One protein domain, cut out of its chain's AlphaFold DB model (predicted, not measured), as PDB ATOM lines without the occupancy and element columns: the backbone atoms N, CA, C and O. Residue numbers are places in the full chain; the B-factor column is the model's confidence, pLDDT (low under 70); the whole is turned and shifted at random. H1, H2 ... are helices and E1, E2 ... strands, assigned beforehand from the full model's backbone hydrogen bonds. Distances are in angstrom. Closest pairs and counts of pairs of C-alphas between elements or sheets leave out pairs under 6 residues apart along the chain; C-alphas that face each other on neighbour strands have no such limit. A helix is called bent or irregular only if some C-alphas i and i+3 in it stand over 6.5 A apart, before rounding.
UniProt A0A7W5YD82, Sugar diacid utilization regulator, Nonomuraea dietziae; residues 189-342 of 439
ATOM      1  N   ALA A 189      13.739 -32.911  45.270       53.09
ATOM      2  CA  ALA A 189      13.130 -32.165  46.382       53.09
ATOM      3  C   ALA A 189      14.114 -31.994  47.568       53.09
ATOM      4  O   ALA A 189      14.380 -30.849  47.966       53.09
ATOM      5  N   PRO A 190      14.759 -33.066  48.078       62.25
ATOM      6  CA  PRO A 190      15.878 -32.942  49.013       62.25
ATOM      7  C   PRO A 190      17.081 -32.198  48.419       62.25
ATOM      8  O   PRO A 190      17.663 -31.343  49.089       62.25
ATOM      9  N   ALA A 191      17.447 -32.463  47.156       64.69
ATOM     10  CA  ALA A 191      18.599 -31.807  46.535       64.69
ATOM     11  C   ALA A 191      18.368 -30.308  46.267       64.69
ATOM     12  O   ALA A 191      19.291 -29.524  46.470       64.69
ATOM     13  N   ARG A 192      17.154 -29.881  45.888       69.00
ATOM     14  CA  ARG A 192      16.767 -28.462  45.758       69.00
ATOM     15  C   ARG A 192      16.778 -27.773  47.110       69.00
ATOM     16  O   ARG A 192      17.339 -26.691  47.219       69.00
ATOM     17  N   SER A 193      16.237 -28.421  48.144       77.38
ATOM     18  CA  SER A 193      16.258 -27.884  49.511       77.38
ATOM     19  C   SER A 193      17.694 -27.674  50.010       77.38
ATOM     20  O   SER A 193      18.010 -26.626  50.570       77.38
ATOM     21  N   ARG A 194      18.593 -28.634  49.745       80.88
ATOM     22  CA  ARG A 194      20.035 -28.504  50.011       80.88
ATOM     23  C   ARG A 194      20.683 -27.395  49.182       80.88
ATOM     24  O   ARG A 194      21.415 -26.584  49.740       80.88
ATOM     25  N   ALA A 195      20.430 -27.349  47.876       80.94
ATOM     26  CA  ALA A 195      21.008 -26.351  46.978       80.94
ATOM     27  C   ALA A 195      20.588 -24.928  47.369       80.94
ATOM     28  O   ALA A 195      21.436 -24.041  47.411       80.94
ATOM     29  N   GLN A 196      19.317 -24.735  47.736       86.38
ATOM     30  CA  GLN A 196      18.776 -23.456  48.188       86.38
ATOM     31  C   GLN A 196      19.434 -22.990  49.488       86.38
ATOM     32  O   GLN A 196      19.922 -21.865  49.555       86.38
ATOM     33  N   VAL A 197      19.517 -23.859  50.503       90.94
ATOM     34  CA  VAL A 197      20.210 -23.507  51.753       90.94
ATOM     35  C   VAL A 197      21.693 -23.235  51.496       90.94
ATOM     36  O   VAL A 197      22.240 -22.298  52.063       90.94
ATOM     37  N   LEU A 198      22.342 -23.979  50.597       91.25
ATOM     38  CA  LEU A 198      23.724 -23.704  50.204       91.25
ATOM     39  C   LEU A 198      23.873 -22.334  49.517       91.25
ATOM     40  O   LEU A 198      24.825 -21.621  49.822       91.25
ATOM     41  N   THR A 199      22.936 -21.922  48.652       91.75
ATOM     42  CA  THR A 199      22.908 -20.557  48.089       91.75
ATOM     43  C   THR A 199      22.804 -19.516  49.199       91.75
ATOM     44  O   THR A 199      23.593 -18.573  49.231       91.75
ATOM     45  N   GLU A 200      21.860 -19.696  50.129       93.06
ATOM     46  CA  GLU A 200      21.650 -18.774  51.249       93.06
ATOM     47  C   GLU A 200      22.919 -18.658  52.113       93.06
ATOM     48  O   GLU A 200      23.351 -17.547  52.418       93.06
ATOM     49  N   LEU A 201      23.588 -19.776  52.424       93.50
ATOM     50  CA  LEU A 201      24.844 -19.795  53.188       93.50
ATOM     51  C   LEU A 201      26.004 -19.070  52.496       93.50
ATOM     52  O   LEU A 201      26.905 -18.594  53.188       93.50
ATOM     53  N   LEU A 202      26.015 -18.997  51.165       92.56
ATOM     54  CA  LEU A 202      27.069 -18.334  50.392       92.56
ATOM     55  C   LEU A 202      26.798 -16.837  50.200       92.56
ATOM     56  O   LEU A 202      27.735 -16.040  50.245       92.56
ATOM     57  N   VAL A 203      25.534 -16.454  50.007       90.12
ATOM     58  CA  VAL A 203      25.142 -15.082  49.639       90.12
ATOM     59  C   VAL A 203      24.777 -14.230  50.857       90.12
ATOM     60  O   VAL A 203      25.084 -13.038  50.882       90.12
ATOM     61  N   ALA A 204      24.148 -14.811  51.884       89.31
ATOM     62  CA  ALA A 204      23.672 -14.053  53.042       89.31
ATOM     63  C   ALA A 204      24.830 -13.414  53.838       89.31
ATOM     64  O   ALA A 204      25.962 -13.900  53.771       89.31
ATOM     65  N   PRO A 205      24.589 -12.349  54.626       89.50
ATOM     66  CA  PRO A 205      25.559 -11.840  55.594       89.50
ATOM     67  C   PRO A 205      25.993 -12.919  56.595       89.50
ATOM     68  O   PRO A 205      25.211 -13.804  56.938       89.50
ATOM     69  N   GLU A 206      27.220 -12.822  57.115       87.44
ATOM     70  CA  GLU A 206      27.830 -13.855  57.972       87.44
ATOM     71  C   GLU A 206      26.941 -14.272  59.151       87.44
ATOM     72  O   GLU A 206      26.712 -15.462  59.362       87.44
ATOM     73  N   LYS A 207      26.378 -13.298  59.875       87.44
ATOM     74  CA  LYS A 207      25.493 -13.555  61.017       87.44
ATOM     75  C   LYS A 207      24.267 -14.393  60.624       87.44
ATOM     76  O   LYS A 207      23.922 -15.343  61.314       87.44
ATOM     77  N   GLN A 208      23.652 -14.084  59.483       90.56
ATOM     78  CA  GLN A 208      22.492 -14.818  58.974       90.56
ATOM     79  C   GLN A 208      22.885 -16.215  58.467       90.56
ATOM     80  O   GLN A 208      22.153 -17.179  58.672       90.56
ATOM     81  N   ALA A 209      24.063 -16.359  57.857       89.12
ATOM     82  CA  ALA A 209      24.580 -17.667  57.459       89.12
ATOM     83  C   ALA A 209      24.820 -18.581  58.679       89.12
ATOM     84  O   ALA A 209      24.516 -19.772  58.624       89.12
ATOM     85  N   GLN A 210      25.308 -18.032  59.797       90.19
ATOM     86  CA  GLN A 210      25.468 -18.782  61.050       90.19
ATOM     87  C   GLN A 210      24.121 -19.277  61.599       90.19
ATOM     88  O   GLN A 210      24.019 -20.430  62.019       90.19
ATOM     89  N   GLU A 211      23.072 -18.453  61.531       93.25
ATOM     90  CA  GLU A 211      21.705 -18.826  61.932       93.25
ATOM     91  C   GLU A 211      21.111 -19.945  61.051       93.25
ATOM     92  O   GLU A 211      20.299 -20.743  61.519       93.25
ATOM     93  N   LEU A 212      21.559 -20.066  59.796       92.44
ATOM     94  CA  LEU A 212      21.137 -21.111  58.853       92.44
ATOM     95  C   LEU A 212      21.911 -22.435  58.998       92.44
ATOM     96  O   LEU A 212      21.457 -23.467  58.491       92.44
ATOM     97  N   ALA A 213      23.050 -22.450  59.699       90.50
ATOM     98  CA  ALA A 213      23.896 -23.638  59.836       90.50
ATOM     99  C   ALA A 213      23.165 -24.868  60.421       90.50
ATOM    100  O   ALA A 213      23.334 -25.963  59.878       90.50
ATOM    101  N   PRO A 214      22.311 -24.752  61.463       92.81
ATOM    102  CA  PRO A 214      21.543 -25.891  61.971       92.81
ATOM    103  C   PRO A 214      20.620 -26.503  60.910       92.81
ATOM    104  O   PRO A 214      20.596 -27.721  60.754       92.81
ATOM    105  N   ARG A 215      19.929 -25.665  60.121       91.38
ATOM    106  CA  ARG A 215      19.048 -26.110  59.027       91.38
ATOM    107  C   ARG A 215      19.836 -26.850  57.946       91.38
ATOM    108  O   ARG A 215      19.380 -27.880  57.453       91.38
ATOM    109  N   ALA A 216      21.026 -26.359  57.606       89.94
ATOM    110  CA  ALA A 216      21.912 -27.015  56.650       89.94
ATOM    111  C   ALA A 216      22.329 -28.420  57.121       89.94
ATOM    112  O   ALA A 216      22.264 -29.367  56.336       89.94
ATOM    113  N   ARG A 217      22.663 -28.579  58.411       89.75
ATOM    114  CA  ARG A 217      22.993 -29.888  59.006       89.75
ATOM    115  C   ARG A 217      21.814 -30.857  58.974       89.75
ATOM    116  O   ARG A 217      21.999 -32.011  58.606       89.75
ATOM    117  N   THR A 218      20.601 -30.397  59.296       87.69
ATOM    118  CA  THR A 218      19.381 -31.225  59.207       87.69
ATOM    119  C   THR A 218      19.128 -31.727  57.784       87.69
ATOM    120  O   THR A 218      18.639 -32.836  57.599       87.69
ATOM    121  N   LEU A 219      19.506 -30.939  56.777       85.00
ATOM    122  CA  LEU A 219      19.430 -31.314  55.363       85.00
ATOM    123  C   LEU A 219      20.631 -32.150  54.881       85.00
ATOM    124  O   LEU A 219      20.727 -32.440  53.689       85.00
ATOM    125  N   GLY A 220      21.548 -32.531  55.774       83.75
ATOM    126  CA  GLY A 220      22.704 -33.368  55.457       83.75
ATOM    127  C   GLY A 220      23.845 -32.640  54.743       83.75
ATOM    128  O   GLY A 220      24.673 -33.294  54.113       83.75
ATOM    129  N   LEU A 221      23.909 -31.303  54.802       87.38
ATOM    130  CA  LEU A 221      25.068 -30.557  54.306       87.38
ATOM    131  C   LEU A 221      26.199 -30.585  55.350       87.38
ATOM    132  O   LEU A 221      25.996 -30.108  56.470       87.38
ATOM    133  N   PRO A 222      27.401 -31.081  55.002       88.38
ATOM    134  CA  PRO A 222      28.529 -31.201  55.928       88.38
ATOM    135  C   PRO A 222      29.256 -29.862  56.158       88.38
ATOM    136  O   PRO A 222      30.455 -29.755  55.943       88.38
ATOM    137  N   VAL A 223      28.550 -28.819  56.600       91.25
ATOM    138  CA  VAL A 223      29.070 -27.435  56.730       91.25
ATOM    139  C   VAL A 223      30.235 -27.249  57.714       91.25
ATOM    140  O   VAL A 223      30.807 -26.167  57.776       91.25
ATOM    141  N   ASP A 224      30.569 -28.270  58.501       92.06
ATOM    142  CA  ASP A 224      31.668 -28.250  59.476       92.06
ATOM    143  C   ASP A 224      32.965 -28.898  58.930       92.06
ATOM    144  O   ASP A 224      33.996 -28.906  59.605       92.06
ATOM    145  N   GLY A 225      32.916 -29.463  57.716       92.88
ATOM    146  CA  GLY A 225      34.042 -30.138  57.070       92.88
ATOM    147  C   GLY A 225      35.031 -29.190  56.387       92.88
ATOM    148  O   GLY A 225      34.993 -27.977  56.562       92.88
ATOM    149  N   TRP A 226      35.935 -29.758  55.592       94.19
ATOM    150  CA  TRP A 226      36.879 -29.023  54.749       94.19
ATOM    151  C   TRP A 226      36.313 -28.841  53.350       94.19
ATOM    152  O   TRP A 226      35.941 -29.822  52.706       94.19
ATOM    153  N   HIS A 227      36.267 -27.602  52.870       94.06
ATOM    154  CA  HIS A 227      35.560 -27.235  51.651       94.06
ATOM    155  C   HIS A 227      36.508 -26.779  50.549       94.06
ATOM    156  O   HIS A 227      37.245 -25.806  50.721       94.06
ATOM    157  N   VAL A 228      36.409 -27.423  49.386       93.62
ATOM    158  CA  VAL A 228      36.985 -26.933  48.127       93.62
ATOM    159  C   VAL A 228      35.846 -26.544  47.196       93.62
ATOM    160  O   VAL A 228      34.900 -27.310  47.007       93.62
ATOM    161  N   VAL A 229      35.928 -25.351  46.619       94.38
ATOM    162  CA  VAL A 229      34.876 -24.767  45.792       94.38
ATOM    163  C   VAL A 229      35.368 -24.594  44.363       94.38
ATOM    164  O   VAL A 229      36.427 -24.022  44.118       94.38
ATOM    165  N   LEU A 230      34.562 -25.064  43.415       93.00
ATOM    166  CA  LEU A 230      34.675 -24.753  41.998       93.00
ATOM    167  C   LEU A 230      33.625 -23.701  41.660       93.00
ATOM    168  O   LEU A 230      32.459 -23.855  42.028       93.00
ATOM    169  N   ARG A 231      34.011 -22.659  40.931       92.62
ATOM    170  CA  ARG A 231      33.092 -21.633  40.433       92.62
ATOM    171  C   ARG A 231      33.223 -21.515  38.929       92.62
ATOM    172  O   ARG A 231      34.293 -21.157  38.451       92.62
ATOM    173  N   MET A 232      32.137 -21.764  38.209       88.56
ATOM    174  CA  MET A 232      32.081 -21.678  36.753       88.56
ATOM    175  C   MET A 232      31.243 -20.476  36.302       88.56
ATOM    176  O   MET A 232      30.101 -20.319  36.734       88.56
ATOM    177  N   GLU A 233      31.808 -19.642  35.429       86.50
ATOM    178  CA  GLU A 233      31.183 -18.443  34.851       86.50
ATOM    179  C   GLU A 233      31.204 -18.510  33.311       86.50
ATOM    180  O   GLU A 233      32.152 -19.042  32.729       86.50
ATOM    181  N   GLY A 234      30.182 -17.955  32.646       77.69
ATOM    182  CA  GLY A 234      30.052 -17.920  31.182       77.69
ATOM    183  C   GLY A 234      29.312 -16.674  30.667       77.69
ATOM    184  O   GLY A 234      28.729 -15.948  31.470       77.69
ATOM    185  N   PRO A 235      29.340 -16.409  29.347       59.97
ATOM    186  CA  PRO A 235      28.918 -15.134  28.755       59.97
ATOM    187  C   PRO A 235      27.402 -14.857  28.723       59.97
ATOM    188  O   PRO A 235      27.032 -13.727  28.432       59.97
ATOM    189  N   GLU A 236      26.527 -15.821  29.039       58.38
ATOM    190  CA  GLU A 236      25.062 -15.643  28.960       58.38
ATOM    191  C   GLU A 236      24.361 -16.023  30.284       58.38
ATOM    192  O   GLU A 236      24.515 -17.164  30.731       58.38
ATOM    193  N   PRO A 237      23.601 -15.123  30.949       53.53
ATOM    194  CA  PRO A 237      23.500 -15.182  32.410       53.53
ATOM    195  C   PRO A 237      22.268 -15.894  32.991       53.53
ATOM    196  O   PRO A 237      22.215 -16.032  34.208       53.53
ATOM    197  N   TYR A 238      21.278 -16.349  32.204       47.41
ATOM    198  CA  TYR A 238      20.039 -16.880  32.815       47.41
ATOM    199  C   TYR A 238      19.434 -18.137  32.162       47.41
ATOM    200  O   TYR A 238      19.222 -19.121  32.862       47.41
ATOM    201  N   ALA A 239      19.209 -18.192  30.843       45.25
ATOM    202  CA  ALA A 239      18.503 -19.343  30.243       45.25
ATOM    203  C   ALA A 239      19.377 -20.607  30.083       45.25
ATOM    204  O   ALA A 239      18.913 -21.740  30.239       45.25
ATOM    205  N   LEU A 240      20.668 -20.419  29.793       50.12
ATOM    206  CA  LEU A 240      21.614 -21.522  29.627       50.12
ATOM    207  C   LEU A 240      22.019 -22.106  30.986       50.12
ATOM    208  O   LEU A 240      22.208 -23.313  31.102       50.12
ATOM    209  N   LEU A 241      22.111 -21.265  32.019       52.00
ATOM    210  CA  LEU A 241      22.632 -21.647  33.328       52.00
ATOM    211  C   LEU A 241      21.683 -22.535  34.137       52.00
ATOM    212  O   LEU A 241      22.188 -23.427  34.799       52.00
ATOM    213  N   ASP A 242      20.358 -22.398  34.035       51.50
ATOM    214  CA  ASP A 242      19.420 -23.327  34.703       51.50
ATOM    215  C   ASP A 242      19.443 -24.729  34.074       51.50
ATOM    216  O   ASP A 242      19.463 -25.759  34.762       51.50
ATOM    217  N   THR A 243      19.522 -24.775  32.741       53.00
ATOM    218  CA  THR A 243      19.681 -26.028  31.989       53.00
ATOM    219  C   THR A 243      21.039 -26.666  32.294       53.00
ATOM    220  O   THR A 243      21.138 -27.879  32.507       53.00
ATOM    221  N   LEU A 244      22.093 -25.848  32.375       54.91
ATOM    222  CA  LEU A 244      23.430 -26.281  32.766       54.91
ATOM    223  C   LEU A 244      23.510 -26.665  34.238       54.91
ATOM    224  O   LEU A 244      24.230 -27.601  34.532       54.91
ATOM    225  N   ALA A 245      22.774 -26.030  35.148       58.62
ATOM    226  CA  ALA A 245      22.762 -26.355  36.569       58.62
ATOM    227  C   ALA A 245      22.114 -27.717  36.805       58.62
ATOM    228  O   ALA A 245      22.682 -28.549  37.509       58.62
ATOM    229  N   THR A 246      20.985 -27.992  36.149       61.41
ATOM    230  CA  THR A 246      20.331 -29.310  36.200       61.41
ATOM    231  C   THR A 246      21.236 -30.392  35.603       61.41
ATOM    232  O   THR A 246      21.461 -31.441  36.213       61.41
ATOM    233  N   ARG A 247      21.841 -30.119  34.438       63.78
ATOM    234  CA  ARG A 247      22.785 -31.037  33.784       63.78
ATOM    235  C   ARG A 247      24.062 -31.237  34.603       63.78
ATOM    236  O   ARG A 247      24.528 -32.364  34.728       63.78
ATOM    237  N   ALA A 248      24.615 -30.174  35.177       62.53
ATOM    238  CA  ALA A 248      25.824 -30.201  35.985       62.53
ATOM    239  C   ALA A 248      25.582 -30.880  37.328       62.53
ATOM    240  O   ALA A 248      26.416 -31.666  37.739       62.53
ATOM    241  N   ALA A 249      24.438 -30.672  37.983       65.94
ATOM    242  CA  ALA A 249      24.090 -31.389  39.208       65.94
ATOM    243  C   ALA A 249      24.045 -32.908  38.983       65.94
ATOM    244  O   ALA A 249      24.524 -33.670  39.824       65.94
ATOM    245  N   ARG A 250      23.521 -33.354  37.833       66.44
ATOM    246  CA  ARG A 250      23.561 -34.768  37.439       66.44
ATOM    247  C   ARG A 250      24.986 -35.238  37.134       66.44
ATOM    248  O   ARG A 250      25.439 -36.194  37.749       66.44
ATOM    249  N   LEU A 251      25.707 -34.531  36.261       66.00
ATOM    250  CA  LEU A 251      27.072 -34.894  35.863       66.00
ATOM    251  C   LEU A 251      28.056 -34.889  37.037       66.00
ATOM    252  O   LEU A 251      28.909 -35.760  37.110       66.00
ATOM    253  N   VAL A 252      27.943 -33.944  37.969       69.88
ATOM    254  CA  VAL A 252      28.776 -33.885  39.178       69.88
ATOM    255  C   VAL A 252      28.550 -35.125  40.041       69.88
ATOM    256  O   VAL A 252      29.520 -35.735  40.481       69.88
ATOM    257  N   ARG A 253      27.290 -35.538  40.235       68.19
ATOM    258  CA  ARG A 253      26.975 -36.768  40.976       68.19
ATOM    259  C   ARG A 253      27.502 -38.016  40.270       68.19
ATOM    260  O   ARG A 253      28.095 -38.861  40.929       68.19
ATOM    261  N   GLU A 254      27.309 -38.113  38.957       67.06
ATOM    262  CA  GLU A 254      27.730 -39.268  38.150       67.06
ATOM    263  C   GLU A 254      29.255 -39.386  38.020       67.06
ATOM    264  O   GLU A 254      29.795 -40.486  38.079       67.06
ATOM    265  N   LEU A 255      29.958 -38.264  37.834       61.91
ATOM    266  CA  LEU A 255      31.395 -38.247  37.538       61.91
ATOM    267  C   LEU A 255      32.264 -38.139  38.787       61.91
ATOM    268  O   LEU A 255      33.373 -38.667  38.797       61.91
ATOM    269  N   VAL A 256      31.797 -37.419  39.810       62.53
ATOM    270  CA  VAL A 256      32.651 -36.989  40.930       62.53
ATOM    271  C   VAL A 256      32.129 -37.450  42.297       62.53
ATOM    272  O   VAL A 256      32.854 -37.379  43.290       62.53
ATOM    273  N   GLY A 257      30.918 -38.015  42.352       66.88
ATOM    274  CA  GLY A 257      30.387 -38.731  43.512       66.88
ATOM    275  C   GLY A 257      29.562 -37.883  44.496       66.88
ATOM    276  O   GLY A 257      29.385 -36.677  44.312       66.88
ATOM    277  N   PRO A 258      29.035 -38.508  45.568       66.56
ATOM    278  CA  PRO A 258      28.056 -37.898  46.477       66.56
ATOM    279  C   PRO A 258      28.635 -36.829  47.420       66.56
ATOM    280  O   PRO A 258      27.874 -36.082  48.036       66.56
ATOM    281  N   GLU A 259      29.965 -36.728  47.529       70.19
ATOM    282  CA  GLU A 259      30.657 -35.719  48.352       70.19
ATOM    283  C   GLU A 259      30.559 -34.294  47.785       70.19
ATOM    284  O   GLU A 259      30.953 -33.322  48.440       70.19
ATOM    285  N   TRP A 260      30.031 -34.162  46.566       75.25
ATOM    286  CA  TRP A 260      29.882 -32.894  45.877       75.25
ATOM    287  C   TRP A 260      28.454 -32.365  45.968       75.25
ATOM    288  O   TRP A 260      27.478 -33.042  45.644       75.25
ATOM    289  N   SER A 261      28.330 -31.110  46.394       84.19
ATOM    290  CA  SER A 261      27.075 -30.356  46.379       84.19
ATOM    291  C   SER A 261      27.123 -29.288  45.295       84.19
ATOM    292  O   SER A 261      28.156 -28.656  45.094       84.19
ATOM    293  N   VAL A 262      26.007 -29.076  44.600       85.06
ATOM    294  CA  VAL A 262      25.902 -28.104  43.504       85.06
ATOM    295  C   VAL A 262      24.876 -27.044  43.861       85.06
ATOM    296  O   VAL A 262      23.814 -27.361  44.395       85.06
ATOM    297  N   THR A 263      25.192 -25.791  43.558       86.88
ATOM    298  CA  THR A 263      24.251 -24.684  43.667       86.88
ATOM    299  C   THR A 263      24.516 -23.599  42.622       86.88
ATOM    300  O   THR A 263      25.578 -23.562  42.001       86.88
ATOM    301  N   MET A 264      23.546 -22.708  42.444       82.44
ATOM    302  CA  MET A 264      23.676 -21.480  41.669       82.44
ATOM    303  C   MET A 264      23.717 -20.288  42.625       82.44
ATOM    304  O   MET A 264      22.849 -20.150  43.492       82.44
ATOM    305  N   ALA A 265      24.719 -19.420  42.471       84.88
ATOM    306  CA  ALA A 265      24.800 -18.153  43.198       84.88
ATOM    307  C   ALA A 265      25.587 -17.108  42.396       84.88
ATOM    308  O   ALA A 265      26.591 -17.429  41.756       84.88
ATOM    309  N   ASP A 266      25.149 -15.847  42.444       82.62
ATOM    310  CA  ASP A 266      25.764 -14.723  41.718       82.62
ATOM    311  C   ASP A 266      25.997 -15.016  40.221       82.62
ATOM    312  O   ASP A 266      27.088 -14.770  39.700       82.62
ATOM    313  N   GLY A 267      25.002 -15.611  39.546       79.00
ATOM    314  CA  GLY A 267      25.081 -15.946  38.116       79.00
ATOM    315  C   GLY A 267      26.151 -16.985  37.760       79.00
ATOM    316  O   GLY A 267      26.562 -17.065  36.607       79.00
ATOM    317  N   ALA A 268      26.631 -17.760  38.736       85.31
ATOM    318  CA  ALA A 268      27.660 -18.771  38.544       85.31
ATOM    319  C   ALA A 268      27.221 -20.128  39.092       85.31
ATOM    320  O   ALA A 268      26.516 -20.214  40.102       85.31
ATOM    321  N   LEU A 269      27.708 -21.182  38.443       86.56
ATOM    322  CA  LEU A 269      27.587 -22.547  38.932       86.56
ATOM    323  C   LEU A 269      28.674 -22.789  39.979       86.56
ATOM    324  O   LEU A 269      29.865 -22.654  39.692       86.56
ATOM    325  N   ILE A 270      28.256 -23.144  41.191       90.06
ATOM    326  CA  ILE A 270      29.138 -23.412  42.322       90.06
ATOM    327  C   ILE A 270      29.056 -24.891  42.672       90.06
ATOM    328  O   ILE A 270      27.979 -25.427  42.934       90.06
ATOM    329  N   VAL A 271      30.212 -25.546  42.700       90.75
ATOM    330  CA  VAL A 271      30.347 -26.956  43.062       90.75
ATOM    331  C   VAL A 271      31.240 -27.041  44.290       90.75
ATOM    332  O   VAL A 271      32.357 -26.535  44.284       90.75
ATOM    333  N   VAL A 272      30.744 -27.652  45.358       91.94
ATOM    334  CA  VAL A 272      31.416 -27.719  46.657       91.94
ATOM    335  C   VAL A 272      31.754 -29.164  46.960       91.94
ATOM    336  O   VAL A 272      30.850 -29.976  47.150       91.94
ATOM    337  N   ARG A 273      33.045 -29.473  47.053       90.94
ATOM    338  CA  ARG A 273      33.527 -30.722  47.639       90.94
ATOM    339  C   ARG A 273      33.685 -30.526  49.128       90.94
ATOM    340  O   ARG A 273      34.305 -29.545  49.540       90.94
ATOM    341  N   THR A 274      33.182 -31.468  49.915       90.12
ATOM    342  CA  THR A 274      33.459 -31.478  51.349       90.12
ATOM    343  C   THR A 274      34.162 -32.754  51.767       90.12
ATOM    344  O   THR A 274      33.747 -33.843  51.389       90.12
ATOM    345  N   SER A 275      35.209 -32.615  52.573       89.94
ATOM    346  CA  SER A 275      35.977 -33.728  53.122       89.94
ATOM    347  C   SER A 275      36.013 -33.654  54.647       89.94
ATOM    348  O   SER A 275      35.987 -32.574  55.233       89.94
ATOM    349  N   ALA A 276      36.074 -34.813  55.306       87.81
ATOM    350  CA  ALA A 276      36.151 -34.876  56.767       87.81
ATOM    351  C   ALA A 276      37.498 -34.362  57.319       87.81
ATOM    352  O   ALA A 276      37.555 -33.861  58.437       87.81
ATOM    353  N   HIS A 277      38.565 -34.461  56.525       87.94
ATOM    354  CA  HIS A 277      39.926 -34.064  56.887       87.94
ATOM    355  C   HIS A 277      40.468 -33.046  55.884       87.94
ATOM    356  O   HIS A 277      39.996 -33.012  54.745       87.94
ATOM    357  N   ASP A 278      41.474 -32.266  56.300       87.31
ATOM    358  CA  ASP A 278      42.183 -31.337  55.419       87.31
ATOM    359  C   ASP A 278      42.779 -32.111  54.236       87.31
ATOM    360  O   ASP A 278      43.660 -32.959  54.429       87.31
ATOM    361  N   PRO A 279      42.304 -31.866  53.004       82.75
ATOM    362  CA  PRO A 279      42.780 -32.607  51.851       82.75
ATOM    363  C   PRO A 279      44.137 -32.068  51.348       82.75
ATOM    364  O   PRO A 279      44.765 -32.681  50.477       82.75
ATOM    365  N   GLY A 280      44.609 -30.933  51.878       78.50
ATOM    366  CA  GLY A 280      45.884 -30.307  51.550       78.50
ATOM    367  C   GLY A 280      46.088 -30.071  50.048       78.50
ATOM    368  O   GLY A 280      45.152 -29.951  49.252       78.50
ATOM    369  N   ARG A 281      47.357 -30.055  49.618       73.12
ATOM    370  CA  ARG A 281      47.725 -29.846  48.201       73.12
ATOM    371  C   ARG A 281      47.247 -30.972  47.276       73.12
ATOM    372  O   ARG A 281      46.979 -30.732  46.100       73.12
ATOM    373  N   ALA A 282      47.153 -32.203  47.782       75.31
ATOM    374  CA  ALA A 282      46.637 -33.334  47.009       75.31
ATOM    375  C   ALA A 282      45.145 -33.146  46.680       75.31
ATOM    376  O   ALA A 282      44.732 -33.403  45.548       75.31
ATOM    377  N   GLY A 283      44.377 -32.610  47.633       80.38
ATOM    378  CA  GLY A 283      42.990 -32.189  47.461       80.38
ATOM    379  C   GLY A 283      42.800 -31.161  46.361       80.38
ATOM    380  O   GLY A 283      41.963 -31.355  45.484       80.38
ATOM    381  N   LEU A 284      43.622 -30.107  46.365       82.31
ATOM    382  CA  LEU A 284      43.582 -29.067  45.335       82.31
ATOM    383  C   LEU A 284      43.845 -29.638  43.934       82.31
ATOM    384  O   LEU A 284      43.113 -29.341  42.993       82.31
ATOM    385  N   ARG A 285      44.855 -30.509  43.791       81.62
ATOM    386  CA  ARG A 285      45.155 -31.181  42.512       81.62
ATOM    387  C   ARG A 285      44.008 -32.074  42.051       81.62
ATOM    388  O   ARG A 285      43.703 -32.102  40.863       81.62
ATOM    389  N   ALA A 286      43.375 -32.805  42.970       83.88
ATOM    390  CA  ALA A 286      42.199 -33.606  42.652       83.88
ATOM    391  C   ALA A 286      41.039 -32.714  42.184       83.88
ATOM    392  O   ALA A 286      40.532 -32.926  41.091       83.88
ATOM    393  N   ALA A 287      40.725 -31.654  42.931       87.00
ATOM    394  CA  ALA A 287      39.675 -30.706  42.578       87.00
ATOM    395  C   ALA A 287      39.925 -30.007  41.232       87.00
ATOM    396  O   ALA A 287      38.986 -29.804  40.471       87.00
ATOM    397  N   ALA A 288      41.178 -29.684  40.894       87.56
ATOM    398  CA  ALA A 288      41.530 -29.123  39.591       87.56
ATOM    399  C   ALA A 288      41.304 -30.119  38.439       87.56
ATOM    400  O   ALA A 288      40.801 -29.732  37.385       87.56
ATOM    401  N   ARG A 289      41.629 -31.406  38.634       85.69
ATOM    402  CA  ARG A 289      41.313 -32.456  37.647       85.69
ATOM    403  C   ARG A 289      39.806 -32.628  37.479       85.69
ATOM    404  O   ARG A 289      39.327 -32.658  36.349       85.69
ATOM    405  N   ASP A 290      39.072 -32.667  38.587       85.81
ATOM    406  CA  ASP A 290      37.612 -32.785  38.587       85.81
ATOM    407  C   ASP A 290      36.975 -31.576  37.874       85.81
ATOM    408  O   ASP A 290      36.084 -31.727  37.042       85.81
ATOM    409  N   ALA A 291      37.503 -30.371  38.108       87.38
ATOM    410  CA  ALA A 291      37.080 -29.150  37.430       87.38
ATOM    411  C   ALA A 291      37.338 -29.178  35.917       87.38
ATOM    412  O   ALA A 291      36.487 -28.726  35.153       87.38
ATOM    413  N   ALA A 292      38.481 -29.713  35.475       86.00
ATOM    414  CA  ALA A 292      38.789 -29.862  34.053       86.00
ATOM    415  C   ALA A 292      37.801 -30.816  33.358       86.00
ATOM    416  O   ALA A 292      37.267 -30.483  32.299       86.00
ATOM    417  N   LEU A 293      37.505 -31.958  33.987       82.50
ATOM    418  CA  LEU A 293      36.525 -32.927  33.485       82.50
ATOM    419  C   LEU A 293      35.116 -32.328  33.414       82.50
ATOM    420  O   LEU A 293      34.412 -32.490  32.416       82.50
ATOM    421  N   LEU A 294      34.704 -31.603  34.457       80.06
ATOM    422  CA  LEU A 294      33.407 -30.931  34.487       80.06
ATOM    423  C   LEU A 294      33.307 -29.857  33.404       80.06
ATOM    424  O   LEU A 294      32.303 -29.811  32.697       80.06
ATOM    425  N   LEU A 295      34.345 -29.040  33.219       80.50
ATOM    426  CA  LEU A 295      34.387 -28.044  32.151       80.50
ATOM    427  C   LEU A 295      34.234 -28.680  30.770       80.50
ATOM    428  O   LEU A 295      33.444 -28.186  29.974       80.50
ATOM    429  N   GLU A 296      34.925 -29.785  30.487       79.38
ATOM    430  CA  GLU A 296      34.805 -30.491  29.204       79.38
ATOM    431  C   GLU A 296      33.370 -30.986  28.949       79.38
ATOM    432  O   GLU A 296      32.863 -30.893  27.831       79.38
ATOM    433  N   ARG A 297      32.691 -31.495  29.985       75.12
ATOM    434  CA  ARG A 297      31.379 -32.160  29.854       75.12
ATOM    435  C   ARG A 297      30.182 -31.224  29.951       75.12
ATOM    436  O   ARG A 297      29.119 -31.533  29.405       75.12
ATOM    437  N   VAL A 298      30.336 -30.117  30.669       69.50
ATOM    438  CA  VAL A 298      29.281 -29.125  30.893       69.50
ATOM    439  C   VAL A 298      29.284 -28.068  29.790       69.50
ATOM    440  O   VAL A 298      28.224 -27.517  29.514       69.50
ATOM    441  N   ARG A 299      30.414 -27.817  29.110       67.81
ATOM    442  CA  ARG A 299      30.538 -26.776  28.077       67.81
ATOM    443  C   ARG A 299      29.551 -26.982  26.916       67.81
ATOM    444  O   ARG A 299      29.694 -27.936  26.151       67.81
ATOM    445  N   PRO A 300      28.563 -26.079  26.738       61.53
ATOM    446  CA  PRO A 300      27.786 -26.012  25.507       61.53
ATOM    447  C   PRO A 300      28.712 -25.792  24.311       61.53
ATOM    448  O   PRO A 300      29.708 -25.070  24.425       61.53
ATOM    449  N   ALA A 301      28.367 -26.362  23.156       56.47
ATOM    450  CA  ALA A 301      29.102 -26.122  21.919       56.47
ATOM    451  C   ALA A 301      29.226 -24.605  21.662       56.47
ATOM    452  O   ALA A 301      28.221 -23.915  21.520       56.47
ATOM    453  N   GLY A 302      30.460 -24.092  21.654       55.59
ATOM    454  CA  GLY A 302      30.764 -22.680  21.390       55.59
ATOM    455  C   GLY A 302      30.725 -21.721  22.590       55.59
ATOM    456  O   GLY A 302      31.059 -20.554  22.412       55.59
ATOM    457  N   ALA A 303      30.372 -22.159  23.805       67.81
ATOM    458  CA  ALA A 303      30.367 -21.275  24.978       67.81
ATOM    459  C   ALA A 303      31.774 -21.102  25.577       67.81
ATOM    460  O   ALA A 303      32.525 -22.072  25.690       67.81
ATOM    461  N   ASP A 304      32.130 -19.892  26.014       76.44
ATOM    462  CA  ASP A 304      33.385 -19.641  26.733       76.44
ATOM    463  C   ASP A 304      33.179 -19.724  28.252       76.44
ATOM    464  O   ASP A 304      32.799 -18.754  28.903       76.44
ATOM    465  N   LEU A 305      33.346 -20.927  28.810       81.31
ATOM    466  CA  LEU A 305      33.236 -21.163  30.250       81.31
ATOM    467  C   LEU A 305      34.604 -21.069  30.918       81.31
ATOM    468  O   LEU A 305      35.560 -21.716  30.489       81.31
ATOM    469  N   ARG A 306      34.658 -20.323  32.021       87.88
ATOM    470  CA  ARG A 306      35.826 -20.230  32.902       87.88
ATOM    471  C   ARG A 306      35.510 -20.837  34.259       87.88
ATOM    472  O   ARG A 306      34.406 -20.659  34.759       87.88
ATOM    473  N   CYS A 307      36.478 -21.515  34.862       91.06
ATOM    474  CA  CYS A 307      36.366 -22.148  36.168       91.06
ATOM    475  C   CYS A 307      37.490 -21.700  37.100       91.06
ATOM    476  O   CYS A 307      38.662 -21.705  36.725       91.06
ATOM    477  N   GLY A 308      37.122 -21.343  38.323       92.56
ATOM    478  CA  GLY A 308      38.025 -21.052  39.423       92.56
ATOM    479  C   GLY A 308      37.942 -22.150  40.470       92.56
ATOM    480  O   GLY A 308      36.841 -22.568  40.813       92.56
ATOM    481  N   VAL A 309      39.077 -22.594  40.997       93.19
ATOM    482  CA  VAL A 309      39.163 -23.621  42.050       93.19
ATOM    483  C   VAL A 309      39.716 -22.975  43.309       93.19
ATOM    484  O   VAL A 309      40.729 -22.305  43.215       93.19
ATOM    485  N   SER A 310      39.107 -23.141  44.475       92.75
ATOM    486  CA  SER A 310      39.644 -22.598  45.730       92.75
ATOM    487  C   SER A 310      40.720 -23.482  46.359       92.75
ATOM    488  O   SER A 310      40.868 -24.646  45.985       92.75
ATOM    489  N   THR A 311      41.399 -22.974  47.390       90.31
ATOM    490  CA  THR A 311      42.057 -23.845  48.376       90.31
ATOM    491  C   THR A 311      41.028 -24.452  49.335       90.31
ATOM    492  O   THR A 311      39.826 -24.187  49.225       90.31
ATOM    493  N   ALA A 312      41.471 -25.343  50.225       91.56
ATOM    494  CA  ALA A 312      40.602 -25.991  51.198       91.56
ATOM    495  C   ALA A 312      40.562 -25.194  52.506       91.56
ATOM    496  O   ALA A 312      41.606 -24.922  53.091       91.56
ATOM    497  N   HIS A 313      39.359 -24.895  52.996       92.81
ATOM    498  CA  HIS A 313      39.155 -24.251  54.298       92.81
ATOM    499  C   HIS A 313      38.081 -24.966  55.106       92.81
ATOM    500  O   HIS A 313      37.122 -25.497  54.543       92.81
ATOM    501  N   GLN A 314      38.224 -24.960  56.431       95.25
ATOM    502  CA  GLN A 314      37.325 -25.677  57.331       95.25
ATOM    503  C   GLN A 314      36.119 -24.839  57.781       95.25
ATOM    504  O   GLN A 314      36.236 -23.651  58.091       95.25
ATOM    505  N   GLY A 315      34.967 -25.500  57.900       93.00
ATOM    506  CA  GLY A 315      33.760 -24.981  58.529       93.00
ATOM    507  C   GLY A 315      32.991 -23.975  57.675       93.00
ATOM    508  O   GLY A 315      33.366 -23.657  56.550       93.00
ATOM    509  N   LEU A 316      31.920 -23.410  58.243       92.19
ATOM    510  CA  LEU A 316      31.034 -22.488  57.526       92.19
ATOM    511  C   LEU A 316      31.762 -21.243  56.993       92.19
ATOM    512  O   LEU A 316      31.520 -20.814  55.865       92.19
ATOM    513  N   LEU A 317      32.657 -20.658  57.793       90.19
ATOM    514  CA  LEU A 317      33.494 -19.551  57.328       90.19
ATOM    515  C   LEU A 317      34.450 -20.015  56.230       90.19
ATOM    516  O   LEU A 317      34.592 -19.319  55.230       90.19
ATOM    517  N   GLY A 318      35.022 -21.213  56.363       92.00
ATOM    518  CA  GLY A 318      35.852 -21.819  55.332       92.00
ATOM    519  C   GLY A 318      35.123 -22.019  54.007       92.00
ATOM    520  O   GLY A 318      35.653 -21.644  52.970       92.00
ATOM    521  N   LEU A 319      33.873 -22.489  54.024       94.38
ATOM    522  CA  LEU A 319      33.031 -22.597  52.827       94.38
ATOM    523  C   LEU A 319      32.917 -21.255  52.085       94.38
ATOM    524  O   LEU A 319      33.047 -21.196  50.859       94.38
ATOM    525  N   ARG A 320      32.693 -20.167  52.830       92.94
ATOM    526  CA  ARG A 320      32.567 -18.814  52.270       92.94
ATOM    527  C   ARG A 320      33.902 -18.271  51.771       92.94
ATOM    528  O   ARG A 320      33.939 -17.677  50.692       92.94
ATOM    529  N   THR A 321      34.983 -18.503  52.516       91.94
ATOM    530  CA  THR A 321      36.348 -18.183  52.086       91.94
ATOM    531  C   THR A 321      36.636 -18.880  50.765       91.94
ATOM    532  O   THR A 321      36.854 -18.197  49.770       91.94
ATOM    533  N   SER A 322      36.481 -20.203  50.699       94.31
ATOM    534  CA  SER A 322      36.661 -20.997  49.483       94.31
ATOM    535  C   SER A 322      35.819 -20.481  48.303       94.31
ATOM    536  O   SER A 322      36.310 -20.364  47.182       94.31
ATOM    537  N   ALA A 323      34.566 -20.074  48.521       94.25
ATOM    538  CA  ALA A 323      33.753 -19.487  47.451       94.25
ATOM    539  C   ALA A 323      34.294 -18.134  46.939       94.25
ATOM    540  O   ALA A 323      34.304 -17.883  45.729       94.25
ATOM    541  N   SER A 324      34.773 -17.272  47.842       91.31
ATOM    542  CA  SER A 324      35.428 -15.999  47.502       91.31
ATOM    543  C   SER A 324      36.747 -16.214  46.747       91.31
ATOM    544  O   SER A 324      37.036 -15.538  45.753       91.31
ATOM    545  N   GLU A 325      37.525 -17.205  47.172       91.88
ATOM    546  CA  GLU A 325      38.762 -17.635  46.530       91.88
ATOM    547  C   GLU A 325      38.522 -18.091  45.086       91.88
ATOM    548  O   GLU A 325      39.112 -17.548  44.149       91.88
ATOM    549  N   ALA A 326      37.580 -19.012  44.874       93.25
ATOM    550  CA  ALA A 326      37.220 -19.494  43.541       93.25
ATOM    551  C   ALA A 326      36.767 -18.347  42.616       93.25
ATOM    552  O   ALA A 326      37.183 -18.270  41.458       93.25
ATOM    553  N   ARG A 327      35.977 -17.393  43.130       92.12
ATOM    554  CA  ARG A 327      35.596 -16.166  42.403       92.12
ATOM    555  C   ARG A 327      36.793 -15.311  42.024       92.12
ATOM    556  O   ARG A 327      36.855 -14.798  40.907       92.12
ATOM    557  N   THR A 328      37.741 -15.155  42.933       88.62
ATOM    558  CA  THR A 328      38.966 -14.403  42.667       88.62
ATOM    559  C   THR A 328      39.826 -15.100  41.610       88.62
ATOM    560  O   THR A 328      40.355 -14.422  40.730       88.62
ATOM    561  N   ALA A 329      39.909 -16.435  41.628       88.94
ATOM    562  CA  ALA A 329      40.623 -17.217  40.620       88.94
ATOM    563  C   ALA A 329      40.036 -17.029  39.211       88.94
ATOM    564  O   ALA A 329      40.789 -16.724  38.289       88.94
ATOM    565  N   VAL A 330      38.705 -17.102  39.046       89.44
ATOM    566  CA  VAL A 330      38.048 -16.826  37.746       89.44
ATOM    567  C   VAL A 330      38.364 -15.417  37.241       89.44
ATOM    568  O   VAL A 330      38.624 -15.221  36.058       89.44
ATOM    569  N   ARG A 331      38.334 -14.420  38.135       85.62
ATOM    570  CA  ARG A 331      38.517 -13.007  37.765       85.62
ATOM    571  C   ARG A 331      39.954 -12.649  37.408       85.62
ATOM    572  O   ARG A 331      40.154 -11.746  36.602       85.62
ATOM    573  N   ARG A 332      40.936 -13.304  38.031       79.69
ATOM    574  CA  ARG A 332      42.366 -13.062  37.784       79.69
ATOM    575  C   ARG A 332      42.930 -13.918  36.650       79.69
ATOM    576  O   ARG A 332      43.930 -13.531  36.056       79.69
ATOM    577  N   GLY A 333      42.330 -15.073  36.378       72.75
ATOM    578  CA  GLY A 333      42.791 -16.010  35.363       72.75
ATOM    579  C   GLY A 333      42.385 -15.627  33.940       72.75
ATOM    580  O   GLY A 333      41.270 -15.165  33.693       72.75
ATOM    581  N   SER A 334      43.288 -15.865  32.991       73.69
ATOM    582  CA  SER A 334      43.029 -15.776  31.547       73.69
ATOM    583  C   SER A 334      42.740 -17.138  30.900       73.69
ATOM    584  O   SER A 334      42.340 -17.192  29.741       73.69
ATOM    585  N   SER A 335      42.926 -18.240  31.632       82.56
ATOM    586  CA  SER A 335      42.660 -19.606  31.176       82.56
ATOM    587  C   SER A 335      41.246 -20.076  31.527       82.56
ATOM    588  O   SER A 335      40.628 -19.609  32.485       82.56
ATOM    589  N   ALA A 336      40.757 -21.077  30.787       85.00
ATOM    590  CA  ALA A 336      39.469 -21.721  31.055       85.00
ATOM    591  C   ALA A 336      39.388 -22.345  32.461       85.00
ATOM    592  O   ALA A 336      38.309 -22.421  33.031       85.00
ATOM    593  N   LEU A 337      40.516 -22.758  33.046       89.25
ATOM    594  CA  LEU A 337      40.611 -23.252  34.420       89.25
ATOM    595  C   LEU A 337      41.732 -22.516  35.157       89.25
ATOM    596  O   LEU A 337      42.848 -22.430  34.642       89.25
ATOM    597  N   THR A 338      41.446 -22.008  36.354       89.19
ATOM    598  CA  THR A 338      42.402 -21.293  37.213       89.19
ATOM    599  C   THR A 338      42.241 -21.749  38.661       89.19
ATOM    600  O   THR A 338      41.137 -21.749  39.192       89.19
ATOM    601  N   THR A 339      43.324 -22.127  39.333       87.00
ATOM    602  CA  THR A 339      43.303 -22.412  40.775       87.00
ATOM    603  C   THR A 339      43.620 -21.144  41.563       87.00
ATOM    604  O   THR A 339      44.451 -20.335  41.156       87.00
ATOM    605  N   TYR A 340      42.950 -20.962  42.690       77.56
ATOM    606  CA  TYR A 340      43.266 -19.964  43.689       77.56
ATOM    607  C   TYR A 340      44.509 -20.415  44.450       77.56
ATOM    608  O   TYR A 340      44.690 -21.606  44.698       77.56
ATOM    609  N   ASP A 341      45.297 -19.422  44.839       64.44
ATOM    610  CA  ASP A 341      46.531 -19.510  45.613       64.44
ATOM    611  C   ASP A 341      47.788 -19.930  44.842       64.44
ATOM    612  O   ASP A 341      47.725 -20.832  44.015       64.44
ATOM    613  N   LEU A 342      48.900 -19.238  45.147       49.75
ATOM    614  CA  LEU A 342      50.339 -19.519  44.949       49.75
ATOM    615  C   LEU A 342      50.865 -20.179  43.658       49.75
ATOM    616  O   LEU A 342      52.066 -20.126  43.433       49.75
TER     617      LEU A 342
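What this domain is: This is residues 189 to 342 of the 439 residues of the protein "Sugar diacid utilization regulator" of Nonomuraea dietziae (UniProt A0A7W5YD82). A twisted sheet of five strands forms the core of three layers, with H3 and H4 over one face and H1 and H5 over the other. H2 folds back beside H1 as a helical hairpin and lies off the sheet. The printed part has 154 residues with five named helices and five named strands, in the order H1 H2 E1 H3 E2 E3 H4 E4 H5 E5; the sheet is mixed, in the order E2, E3, E1, E4, E5. The class is mixed, helices and strands, and the whole is compact, with a radius of gyration of the C-alphas of 14.2 A and spans of 42 by 35 by 28 A.

How they stand to each other: H1, residues 189 to 203, and H2, residues 206 to 218, form a hairpin: they touch, closest at the C-alphas of Leu 201 and Ala 209, 4.8 A apart, and run opposite ways at a shallow tilt of 19 degrees. H2 is irregular, with C-alphas 211 and 214 7.1 A apart. E1, residues 226 to 233, is antiparallel to E3, residues 268 to 275, with N 230 and O 271 2.8 A apart. H3, residues 239 to 256, has a kink of 32 degrees near residue 250. E2, residues 260 to 265, forms an antiparallel hairpin with E3, N 263 and O 270 being 2.9 A apart. H1 is on the sheet at a height of 6.4 A; H3 is on the opposite face, over E2 and E3, at 8.7 A. H4, residues 280 to 298, is on the same face as H3, over E1 and E4, residues 306 to 309, at 7.4 A. With residues 290 to 298 alone it touches H3, closest at the C-alphas of Ala 248 and Val 298, 6.2 A apart. E4 is antiparallel to E1, with N 231 and O 308 2.8 A apart. H5, residues 315 to 332, is on the same face as H1 and touches it, about perpendicular at 73 degrees, closest at the C-alphas of Leu 202 and Arg 320, 5.8 A apart. E5, residues 337 to 339, is parallel to E4, with N 338 and O 307 2.8 A apart; E4, H5, E5 are a strand-helix-strand unit, two parallel neighbour strands with a helix between. E1, H3, E2 and E3, H4, E4 are split units, another strand lying between their two, each with a right-handed crossover. Every O i to N i+4 pair is within hydrogen-bond range in H1, H4 and H5; in H2 it is 7 of 9 and in H3 13 of 14.

Where its parts are: H1 begins at C-alpha 189, (13.130, -32.165, 46.382), and is 21.1 A long; H2 is 19.4 A, H3 25.0 A, H4 26.5 A and H5 25.4 A. E1 spans 23.2 A, E3 22.5 A and E2 15.8 A. E5 ends at C-alpha 339, (43.303, -22.412, 40.775).

The domain as a whole: The C-alphas of Pro 214 and Gly 302 are the two farthest apart, 41.7 A. The printed part has no cut and no long link. The mean pLDDT of the printed part is 81.0; residues 189 to 192, 235 to 258, 298 to 303 and 341 to 342 are under 70.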